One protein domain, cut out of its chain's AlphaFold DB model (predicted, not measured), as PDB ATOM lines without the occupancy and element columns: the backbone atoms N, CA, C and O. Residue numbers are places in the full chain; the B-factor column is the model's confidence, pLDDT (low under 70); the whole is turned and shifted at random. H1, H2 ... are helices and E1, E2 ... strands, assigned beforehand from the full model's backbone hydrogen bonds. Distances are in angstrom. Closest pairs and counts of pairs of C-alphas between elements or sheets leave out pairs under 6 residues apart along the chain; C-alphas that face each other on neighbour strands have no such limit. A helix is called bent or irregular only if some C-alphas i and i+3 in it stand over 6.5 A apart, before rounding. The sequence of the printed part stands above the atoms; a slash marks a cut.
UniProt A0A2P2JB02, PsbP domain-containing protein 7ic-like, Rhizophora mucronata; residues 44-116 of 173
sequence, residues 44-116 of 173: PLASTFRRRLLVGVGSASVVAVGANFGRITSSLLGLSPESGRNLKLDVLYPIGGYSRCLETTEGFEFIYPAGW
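AT A GLANCE: This is residues 44 to 116 of the 173 residues of the protein "PsbP domain-containing protein 7ic-like" of Rhizophora mucronata (UniProt A0A2P2JB02). A long helix, H1, sticks out with residues 44 to 60 from a small body holding two short helices, H2 then H3, and a strand hairpin, E1 and E2, at the far end. The extended rod spans 62 by 22 by 21 A, with a radius of gyration of the C-alphas of 17.4 A. The printed part has 73 residues and is mixed in class, with an antiparallel sheet.

HOW THE PARTS SIT: H1, residues 44 to 66, touches H2, residues 69 to 79, only at the corner, with residues 64 to 66 alone; the closest C-alphas, of Val 65 and Thr 73, are 5.6 A apart. H2 is close to but not clearly touching H3, residues 81 to 86. E1, residues 98 to 103, and E2, residues 108 to 113, form an antiparallel hairpin; N 99 and O 112, 2.8 A apart, are within hydrogen-bond range. Every O i to N i+4 pair is within range in H1 and H3, and 5 of 7 in H2.

IN THESE COORDINATES: H1 runs 32.9 A from C-alpha 44 at (114.397, 30.091, -117.074). H2, 17.2 A, is irregular: C-alphas 70 and 73 are 8.6 A apart. H3 measures 8.6 A, E1 16.5 A, and E2 16.8 A, ending at (89.732, -15.995, -114.657).

THE WHOLE: The printed part has no cut. The link from H3 to E1 is long, 11 residues. Residue 45 has pLDDT under 70.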
ATOM      1  N   PRO A  44     113.739  30.840-118.149       74.00
ATOM      2  CA  PRO A  44     114.397  30.091-117.074       74.00
ATOM      3  C   PRO A  44     113.391  29.277-116.242       74.00
ATOM      4  O   PRO A  44     113.678  28.170-115.782       74.00
ATOM      5  N   LEU A  45     112.170  29.793-116.090       69.31
ATOM      6  CA  LEU A  45     111.078  29.115-115.389       69.31
ATOM      7  C   LEU A  45     110.499  27.974-116.233       69.31
ATOM      8  O   LEU A  45     110.246  26.888-115.720       69.31
ATOM      9  N   ALA A  46     110.376  28.170-117.547       75.19
ATOM     10  CA  ALA A  46     109.928  27.139-118.472       75.19
ATOM     11  C   ALA A  46     110.908  25.956-118.531       75.19
ATOM     12  O   ALA A  46     110.478  24.803-118.523       75.19
ATOM     13  N   SER A  47     112.221  26.210-118.554       75.50
ATOM     14  CA  SER A  47     113.233  25.142-118.585       75.50
ATOM     15  C   SER A  47     113.273  24.326-117.284       75.50
ATOM     16  O   SER A  47     113.314  23.094-117.321       75.50
ATOM     17  N   THR A  48     113.183  24.989-116.129       75.62
ATOM     18  CA  THR A  48     113.142  24.322-114.817       75.62
ATOM     19  C   THR A  48     111.841  23.551-114.598       75.62
ATOM     20  O   THR A  48     111.887  22.408-114.134       75.62
ATOM     21  N   PHE A  49     110.696  24.119-114.992       81.31
ATOM     22  CA  PHE A  49     109.409  23.428-114.959       81.31
ATOM     23  C   PHE A  49     109.407  22.208-115.879       81.31
ATOM     24  O   PHE A  49     109.046  21.128-115.430       81.31
ATOM     25  N   ARG A  50     109.899  22.325-117.121       82.31
ATOM     26  CA  ARG A  50     110.019  21.187-118.051       82.31
ATOM     27  C   ARG A  50     110.869  20.065-117.478       82.31
ATOM     28  O   ARG A  50     110.468  18.912-117.563       82.31
ATOM     29  N   ARG A  51     112.012  20.383-116.862       82.25
ATOM     30  CA  ARG A  51     112.880  19.369-116.245       82.25
ATOM     31  C   ARG A  51     112.184  18.672-115.078       82.25
ATOM     32  O   ARG A  51     112.238  17.453-114.993       82.25
ATOM     33  N   ARG A  52     111.513  19.420-114.198       83.69
ATOM     34  CA  ARG A  52     110.773  18.850-113.058       83.69
ATOM     35  C   ARG A  52     109.545  18.061-113.500       83.69
ATOM     36  O   ARG A  52     109.285  17.010-112.932       83.69
ATOM     37  N   LEU A  53     108.838  18.528-114.525       85.44
ATOM     38  CA  LEU A  53     107.696  17.842-115.116       85.44
ATOM     39  C   LEU A  53     108.137  16.541-115.790       85.44
ATOM     40  O   LEU A  53     107.554  15.506-115.512       85.44
ATOM     41  N   LEU A  54     109.194  16.559-116.608       87.88
ATOM     42  CA  LEU A  54     109.739  15.351-117.236       87.88
ATOM     43  C   LEU A  54     110.236  14.346-116.202       87.88
ATOM     44  O   LEU A  54     109.934  13.164-116.309       87.88
ATOM     45  N   VAL A  55     110.972  14.811-115.191       86.88
ATOM     46  CA  VAL A  55     111.466  13.934-114.123       86.88
ATOM     47  C   VAL A  55     110.308  13.388-113.290       86.88
ATOM     48  O   VAL A  55     110.314  12.205-112.982       86.88
ATOM     49  N   GLY A  56     109.309  14.210-112.958       82.00
ATOM     50  CA  GLY A  56     108.148  13.802-112.166       82.00
ATOM     51  C   GLY A  56     107.215  12.849-112.913       82.00
ATOM     52  O   GLY A  56     106.823  11.823-112.371       82.00
ATOM     53  N   VAL A  57     106.896  13.140-114.175       83.38
ATOM     54  CA  VAL A  57     106.088  12.258-115.032       83.38
ATOM     55  C   VAL A  57     106.854  10.971-115.346       83.38
ATOM     56  O   VAL A  57     106.289   9.881-115.285       83.38
ATOM     57  N   GLY A  58     108.152  11.076-115.636       83.12
ATOM     58  CA  GLY A  58     109.028   9.931-115.878       83.12
ATOM     59  C   GLY A  58     109.135   9.001-114.670       83.12
ATOM     60  O   GLY A  58     108.948   7.796-114.806       83.12
ATOM     61  N   SER A  59     109.369   9.532-113.469       80.81
ATOM     62  CA  SER A  59     109.441   8.701-112.262       80.81
ATOM     63  C   SER A  59     108.081   8.105-111.891       80.81
ATOM     64  O   SER A  59     107.998   6.911-111.604       80.81
ATOM     65  N   ALA A  60     107.002   8.892-111.964       75.19
ATOM     66  CA  ALA A  60     105.654   8.417-111.661       75.19
ATOM     67  C   ALA A  60     105.191   7.326-112.637       75.19
ATOM     68  O   ALA A  60     104.576   6.356-112.205       75.19
ATOM     69  N   SER A  61     105.510   7.440-113.930       73.75
ATOM     70  CA  SER A  61     105.157   6.424-114.934       73.75
ATOM     71  C   SER A  61     105.881   5.098-114.710       73.75
ATOM     72  O   SER A  61     105.240   4.052-114.779       73.75
ATOM     73  N   VAL A  62     107.173   5.116-114.361       78.00
ATOM     74  CA  VAL A  62     107.914   3.891-114.009       78.00
ATOM     75  C   VAL A  62     107.289   3.206-112.796       78.00
ATOM     76  O   VAL A  62     107.078   1.996-112.822       78.00
ATOM     77  N   VAL A  63     106.939   3.967-111.755       79.06
ATOM     78  CA  VAL A  63     106.257   3.422-110.571       79.06
ATOM     79  C   VAL A  63     104.865   2.899-110.929       79.06
ATOM     80  O   VAL A  63     104.494   1.813-110.493       79.06
ATOM     81  N   ALA A  64     104.103   3.628-111.748       74.88
ATOM     82  CA  ALA A  64     102.757   3.240-112.161       74.88
ATOM     83  C   ALA A  64     102.747   1.916-112.934       74.88
ATOM     84  O   ALA A  64     101.934   1.038-112.648       74.88
ATOM     85  N   VAL A  65     103.683   1.753-113.870       75.38
ATOM     86  CA  VAL A  65     103.886   0.500-114.603       75.38
ATOM     87  C   VAL A  65     104.384  -0.582-113.642       75.38
ATOM     88  O   VAL A  65     103.774  -1.640-113.546       75.38
ATOM     89  N   GLY A  66     105.435  -0.319-112.865       72.56
ATOM     90  CA  GLY A  66     106.032  -1.311-111.968       72.56
ATOM     91  C   GLY A  66     105.067  -1.864-110.916       72.56
ATOM     92  O   GLY A  66     105.092  -3.056-110.631       72.56
ATOM     93  N   ALA A  67     104.185  -1.023-110.377       76.81
ATOM     94  CA  ALA A  67     103.180  -1.423-109.394       76.81
ATOM     95  C   ALA A  67     101.843  -1.864-110.019       76.81
ATOM     96  O   ALA A  67     100.888  -2.124-109.292       76.81
ATOM     97  N   ASN A  68     101.743  -1.926-111.354       72.69
ATOM     98  CA  ASN A  68     100.494  -2.189-112.078       72.69
ATOM     99  C   ASN A  68      99.329  -1.271-111.641       72.69
ATOM    100  O   ASN A  68      98.163  -1.682-111.618       72.69
ATOM    101  N   PHE A  69      99.626  -0.017-111.277       70.81
ATOM    102  CA  PHE A  69      98.596   0.947-110.898       70.81
ATOM    103  C   PHE A  69      97.634   1.138-112.068       70.81
ATOM    104  O   PHE A  69      98.045   1.351-113.207       70.81
ATOM    105  N   GLY A  70      96.335   1.015-111.795       71.62
ATOM    106  CA  GLY A  70      95.304   1.173-112.819       71.62
ATOM    107  C   GLY A  70      95.348   0.133-113.945       71.62
ATOM    108  O   GLY A  70      94.768   0.386-114.995       71.62
ATOM    109  N   ARG A  71      95.994  -1.029-113.745       76.75
ATOM    110  CA  ARG A  71      96.086  -2.120-114.740       76.75
ATOM    111  C   ARG A  71      96.922  -1.787-115.981       76.75
ATOM    112  O   ARG A  71      96.723  -2.393-117.035       76.75
ATOM    113  N   ILE A  72      97.856  -0.838-115.888       78.38
ATOM    114  CA  ILE A  72      98.660  -0.406-117.042       78.38
ATOM    115  C   ILE A  72      99.527  -1.555-117.580       78.38
ATOM    116  O   ILE A  72      99.542  -1.774-118.791       78.38
ATOM    117  N   THR A  73     100.199  -2.337-116.723       77.94
ATOM    118  CA  THR A  73     100.990  -3.482-117.212       77.94
ATOM    119  C   THR A  73     100.102  -4.574-117.771       77.94
ATOM    120  O   THR A  73     100.411  -5.101-118.835       77.94
ATOM    121  N   SER A  74      98.966  -4.860-117.134       74.19
ATOM    122  CA  SER A  74      97.972  -5.795-117.673       74.19
ATOM    123  C   SER A  74      97.450  -5.370-119.054       74.19
ATOM    124  O   SER A  74      97.293  -6.215-119.934       74.19
ATOM    125  N   SER A  75      97.223  -4.071-119.283       78.44
ATOM    126  CA  SER A  75      96.789  -3.542-120.583       78.44
ATOM    127  C   SER A  75      97.888  -3.626-121.644       78.44
ATOM    128  O   SER A  75      97.592  -3.969-122.783       78.44
ATOM    129  N   LEU A  76      99.149  -3.346-121.286       78.81
ATOM    130  CA  LEU A  76     100.295  -3.471-122.198       78.81
ATOM    131  C   LEU A  76     100.570  -4.933-122.565       78.81
ATOM    132  O   LEU A  76     100.758  -5.253-123.736       78.81
ATOM    133  N   LEU A  77     100.528  -5.834-121.582       77.38
ATOM    134  CA  LEU A  77     100.638  -7.278-121.800       77.38
ATOM    135  C   LEU A  77      99.466  -7.814-122.630       77.38
ATOM    136  O   LEU A  77      99.635  -8.765-123.385       77.38
ATOM    137  N   GLY A  78      98.294  -7.179-122.550       75.62
ATOM    138  CA  GLY A  78      97.153  -7.474-123.414       75.62
ATOM    139  C   GLY A  78      97.400  -7.199-124.903       75.62
ATOM    140  O   GLY A  78      96.765  -7.843-125.733       75.62
ATOM    141  N   LEU A  79      98.333  -6.305-125.259       80.00
ATOM    142  CA  LEU A  79      98.692  -6.025-126.659       80.00
ATOM    143  C   LEU A  79      99.574  -7.125-127.270       80.00
ATOM    144  O   LEU A  79      99.524  -7.355-128.475       80.00
ATOM    145  N   SER A  80     100.374  -7.810-126.447       80.62
ATOM    146  CA  SER A  80     101.189  -8.961-126.850       80.62
ATOM    147  C   SER A  80     101.107 -10.061-125.784       80.62
ATOM    148  O   SER A  80     102.034 -10.251-124.985       80.62
ATOM    149  N   PRO A  81      99.986 -10.803-125.749       78.44
ATOM    150  CA  PRO A  81      99.757 -11.809-124.719       78.44
ATOM    151  C   PRO A  81     100.750 -12.972-124.814       78.44
ATOM    152  O   PRO A  81     101.072 -13.580-123.798       78.44
ATOM    153  N   GLU A  82     101.275 -13.273-126.004       81.12
ATOM    154  CA  GLU A  82     102.263 -14.339-126.206       81.12
ATOM    155  C   GLU A  82     103.596 -14.043-125.524       81.12
ATOM    156  O   GLU A  82     104.147 -14.916-124.857       81.12
ATOM    157  N   SER A  83     104.087 -12.805-125.629       81.25
ATOM    158  CA  SER A  83     105.349 -12.404-125.006       81.25
ATOM    159  C   SER A  83     105.232 -12.431-123.477       81.25
ATOM    160  O   SER A  83     106.076 -13.002-122.787       81.25
ATOM    161  N   GLY A  84     104.112 -11.934-122.939       79.50
ATOM    162  CA  GLY A  84     103.818 -12.011-121.505       79.50
ATOM    163  C   GLY A  84     103.720 -13.443-120.973       79.50
ATOM    164  O   GLY A  84     104.250 -13.738-119.903       79.50
ATOM    165  N   ARG A  85     103.093 -14.346-121.735       81.81
ATOM    166  CA  ARG A  85     102.988 -15.776-121.398       81.81
ATOM    167  C   ARG A  85     104.330 -16.497-121.489       81.81
ATOM    168  O   ARG A  85     104.618 -17.333-120.639       81.81
ATOM    169  N   ASN A  86     105.156 -16.171-122.483       84.75
ATOM    170  CA  ASN A  86     106.494 -16.743-122.631       84.75
ATOM    171  C   ASN A  86     107.386 -16.384-121.429       84.75
ATOM    172  O   ASN A  86     108.051 -17.251-120.869       84.75
ATOM    173  N   LEU A  87     107.300 -15.134-120.961       83.75
ATOM    174  CA  LEU A  87     107.990 -14.663-119.757       83.75
ATOM    175  C   LEU A  87     107.286 -15.041-118.437       83.75
ATOM    176  O   LEU A  87     107.749 -14.628-117.374       83.75
ATOM    177  N   LYS A  88     106.185 -15.808-118.472       86.56
ATOM    178  CA  LYS A  88     105.384 -16.201-117.293       86.56
ATOM    179  C   LYS A  88     104.901 -15.019-116.441       86.56
ATOM    180  O   LYS A  88     104.655 -15.152-115.241       86.56
ATOM    181  N   LEU A  89     104.742 -13.844-117.053       85.81
ATOM    182  CA  LEU A  89     104.217 -12.660-116.373       85.81
ATOM    183  C   LEU A  89     102.728 -12.805-116.042       85.81
ATOM    184  O   LEU A  89     102.250 -12.096-115.165       85.81
ATOM    185  N   ASP A  90     102.028 -13.751-116.675       85.69
ATOM    186  CA  ASP A  90     100.630 -14.105-116.395       85.69
ATOM    187  C   ASP A  90     100.391 -14.756-115.023       85.69
ATOM    188  O   ASP A  90      99.241 -14.875-114.596       85.69
ATOM    189  N   VAL A  91     101.457 -15.139-114.315       86.75
ATOM    190  CA  VAL A  91     101.402 -15.580-112.911       86.75
ATOM    191  C   VAL A  91     101.272 -14.389-111.955       86.75
ATOM    192  O   VAL A  91     100.584 -14.476-110.941       86.75
ATOM    193  N   LEU A  92     101.924 -13.264-112.274       86.06
ATOM    194  CA  LEU A  92     101.962 -12.067-111.422       86.06
ATOM    195  C   LEU A  92     100.932 -11.017-111.838       86.06
ATOM    196  O   LEU A  92     100.352 -10.334-110.996       86.06
ATOM    197  N   TYR A  93     100.713 -10.877-113.144       86.81
ATOM    198  CA  TYR A  93      99.845  -9.869-113.728       86.81
ATOM    199  C   TYR A  93      98.832 -10.532-114.650       86.81
ATOM    200  O   TYR A  93      99.228 -11.217-115.590       86.81
ATOM    201  N   PRO A  94      97.527 -10.293-114.462       86.69
ATOM    202  CA  PRO A  94      96.531 -10.884-115.338       86.69
ATOM    203  C   PRO A  94      96.694 -10.353-116.764       86.69
ATOM    204  O   PRO A  94      96.841  -9.143-116.975       86.69
ATOM    205  N   ILE A  95      96.623 -11.260-117.738       88.88
ATOM    206  CA  ILE A  95      96.701 -10.970-119.171       88.88
ATOM    207  C   ILE A  95      95.344 -11.295-119.789       88.88
ATOM    208  O   ILE A  95      94.868 -12.428-119.721       88.88
ATOM    209  N   GLY A  96      94.690 -10.293-120.381       83.81
ATOM    210  CA  GLY A  96      93.383 -10.482-121.021       83.81
ATOM    211  C   GLY A  96      92.276 -10.945-120.064       83.81
ATOM    212  O   GLY A  96      91.345 -11.614-120.494       83.81
ATOM    213  N   GLY A  97      92.388 -10.628-118.768       87.44
ATOM    214  CA  GLY A  97      91.410 -11.037-117.752       87.44
ATOM    215  C   GLY A  97      91.605 -12.454-117.209       87.44
ATOM    216  O   GLY A  97      90.770 -12.921-116.438       87.44
ATOM    217  N   TYR A  98      92.710 -13.112-117.560       89.19
ATOM    218  CA  TYR A  98      93.076 -14.424-117.044       89.19
ATOM    219  C   TYR A  98      94.415 -14.375-116.310       89.19
ATOM    220  O   TYR A  98      95.314 -13.624-116.691       89.19
ATOM    221  N   SER A  99      94.535 -15.207-115.284       90.50
ATOM    222  CA  SER A  99      95.755 -15.440-114.516       90.50
ATOM    223  C   SER A  99      96.180 -16.897-114.672       90.50
ATOM    224  O   SER A  99      95.347 -17.773-114.926       90.50
ATOM    225  N   ARG A 100      97.475 -17.175-114.523       91.31
ATOM    226  CA  ARG A 100      98.019 -18.535-114.563       91.31
ATOM    227  C   ARG A 100      98.395 -19.002-113.161       91.31
ATOM    228  O   ARG A 100      99.065 -18.286-112.424       91.31
ATOM    229  N   CYS A 101      97.987 -20.216-112.805       89.69
ATOM    230  CA  CYS A 101      98.530 -20.944-111.663       89.69
ATOM    231  C   CYS A 101      99.647 -21.849-112.180       89.69
ATOM    232  O   CYS A 101      99.437 -22.593-113.140       89.69
ATOM    233  N   LEU A 102     100.828 -21.749-111.573       89.50
ATOM    234  CA  LEU A 102     101.991 -22.547-111.928       89.50
ATOM    235  C   LEU A 102     102.535 -23.196-110.661       89.50
ATOM    236  O   LEU A 102     103.050 -22.501-109.790       89.50
ATOM    237  N   GLU A 103     102.417 -24.517-110.581       88.31
ATOM    238  CA  GLU A 103     102.908 -25.310-109.458       88.31
ATOM    239  C   GLU A 103     104.085 -26.160-109.942       88.31
ATOM    240  O   GLU A 103     103.910 -27.174-110.618       88.31
ATOM    241  N   THR A 104     105.317 -25.731-109.648       85.69
ATOM    242  CA  THR A 104     106.519 -26.449-110.113       85.69
ATOM    243  C   THR A 104     106.745 -27.762-109.379       85.69
ATOM    244  O   THR A 104     107.470 -28.610-109.889       85.69
ATOM    245  N   THR A 105     106.178 -27.913-108.182       84.69
ATOM    246  CA  THR A 105     106.351 -29.110-107.348       84.69
ATOM    247  C   THR A 105     105.548 -30.292-107.888       84.69
ATOM    248  O   THR A 105     106.086 -31.385-108.035       84.69
ATOM    249  N   GLU A 106     104.298 -30.039-108.269       82.81
ATOM    250  CA  GLU A 106     103.363 -31.032-108.814       82.81
ATOM    251  C   GLU A 106     103.349 -31.054-110.354       82.81
ATOM    252  O   GLU A 106     102.762 -31.940-110.973       82.81
ATOM    253  N   GLY A 107     104.010 -30.086-110.999       87.56
ATOM    254  CA  GLY A 107     104.246 -30.069-112.443       87.56
ATOM    255  C   GLY A 107     103.031 -29.693-113.290       87.56
ATOM    256  O   GLY A 107     103.012 -30.001-114.482       87.56
ATOM    257  N   PHE A 108     102.027 -29.032-112.712       89.50
ATOM    258  CA  PHE A 108     100.854 -28.575-113.452       89.50
ATOM    259  C   PHE A 108     100.850 -27.059-113.651       89.50
ATOM    260  O   PHE A 108     101.313 -26.270-112.822       89.50
ATOM    261  N   GLU A 109     100.253 -26.652-114.765       90.94
ATOM    262  CA  GLU A 109      99.895 -25.271-115.034       90.94
ATOM    263  C   GLU A 109      98.471 -25.211-115.573       90.94
ATOM    264  O   GLU A 109      98.040 -26.065-116.350       90.94
ATOM    265  N   PHE A 110      97.725 -24.197-115.157       91.62
ATOM    266  CA  PHE A 110      96.420 -23.918-115.739       91.62
ATOM    267  C   PHE A 110      96.098 -22.433-115.668       91.62
ATOM    268  O   PHE A 110      96.649 -21.676-114.867       91.62
ATOM    269  N   ILE A 111      95.184 -22.023-116.537       92.44
ATOM    270  CA  ILE A 111      94.723 -20.647-116.659       92.44
ATOM    271  C   ILE A 111      93.327 -20.558-116.049       92.44
ATOM    272  O   ILE A 111      92.483 -21.418-116.294       92.44
ATOM    273  N   TYR A 112      93.082 -19.512-115.270       92.69
ATOM    274  CA  TYR A 112      91.801 -19.251-114.625       92.69
ATOM    275  C   TYR A 112      91.428 -17.763-114.747       92.69
ATOM    276  O   TYR A 112      92.298 -16.922-114.994       92.69
ATOM    277  N   PRO A 113      90.143 -17.395-114.626       93.88
ATOM    278  CA  PRO A 113      89.732 -15.995-114.657       93.88
ATOM    279  C   PRO A 113      90.376 -15.194-113.521       93.88
ATOM    280  O   PRO A 113      90.323 -15.598-112.366       93.88
ATOM    281  N   ALA A 114      90.914 -14.014-113.820       91.00
ATOM    282  CA  ALA A 114      91.651 -13.196-112.853       91.00
ATOM    283  C   ALA A 114      90.820 -12.739-111.638       91.00
ATOM    284  O   ALA A 114      91.380 -12.321-110.630       91.00
ATOM    285  N   GLY A 115      89.489 -12.782-111.740       89.81
ATOM    286  CA  GLY A 115      88.581 -12.467-110.635       89.81
ATOM    287  C   GLY A 115      88.330 -13.628-109.673       89.81
ATOM    288  O   GLY A 115      87.636 -13.428-108.681       89.81
ATOM    289  N   TRP A 116      88.827 -14.832-109.962       93.25
ATOM    290  CA  TRP A 116      88.660 -15.976-109.071       93.25
ATOM    291  C   TRP A 116      89.627 -15.910-107.894       93.25
ATOM    292  O   TRP A 116      90.765 -15.460-108.014       93.25
TER     293      TRP A 116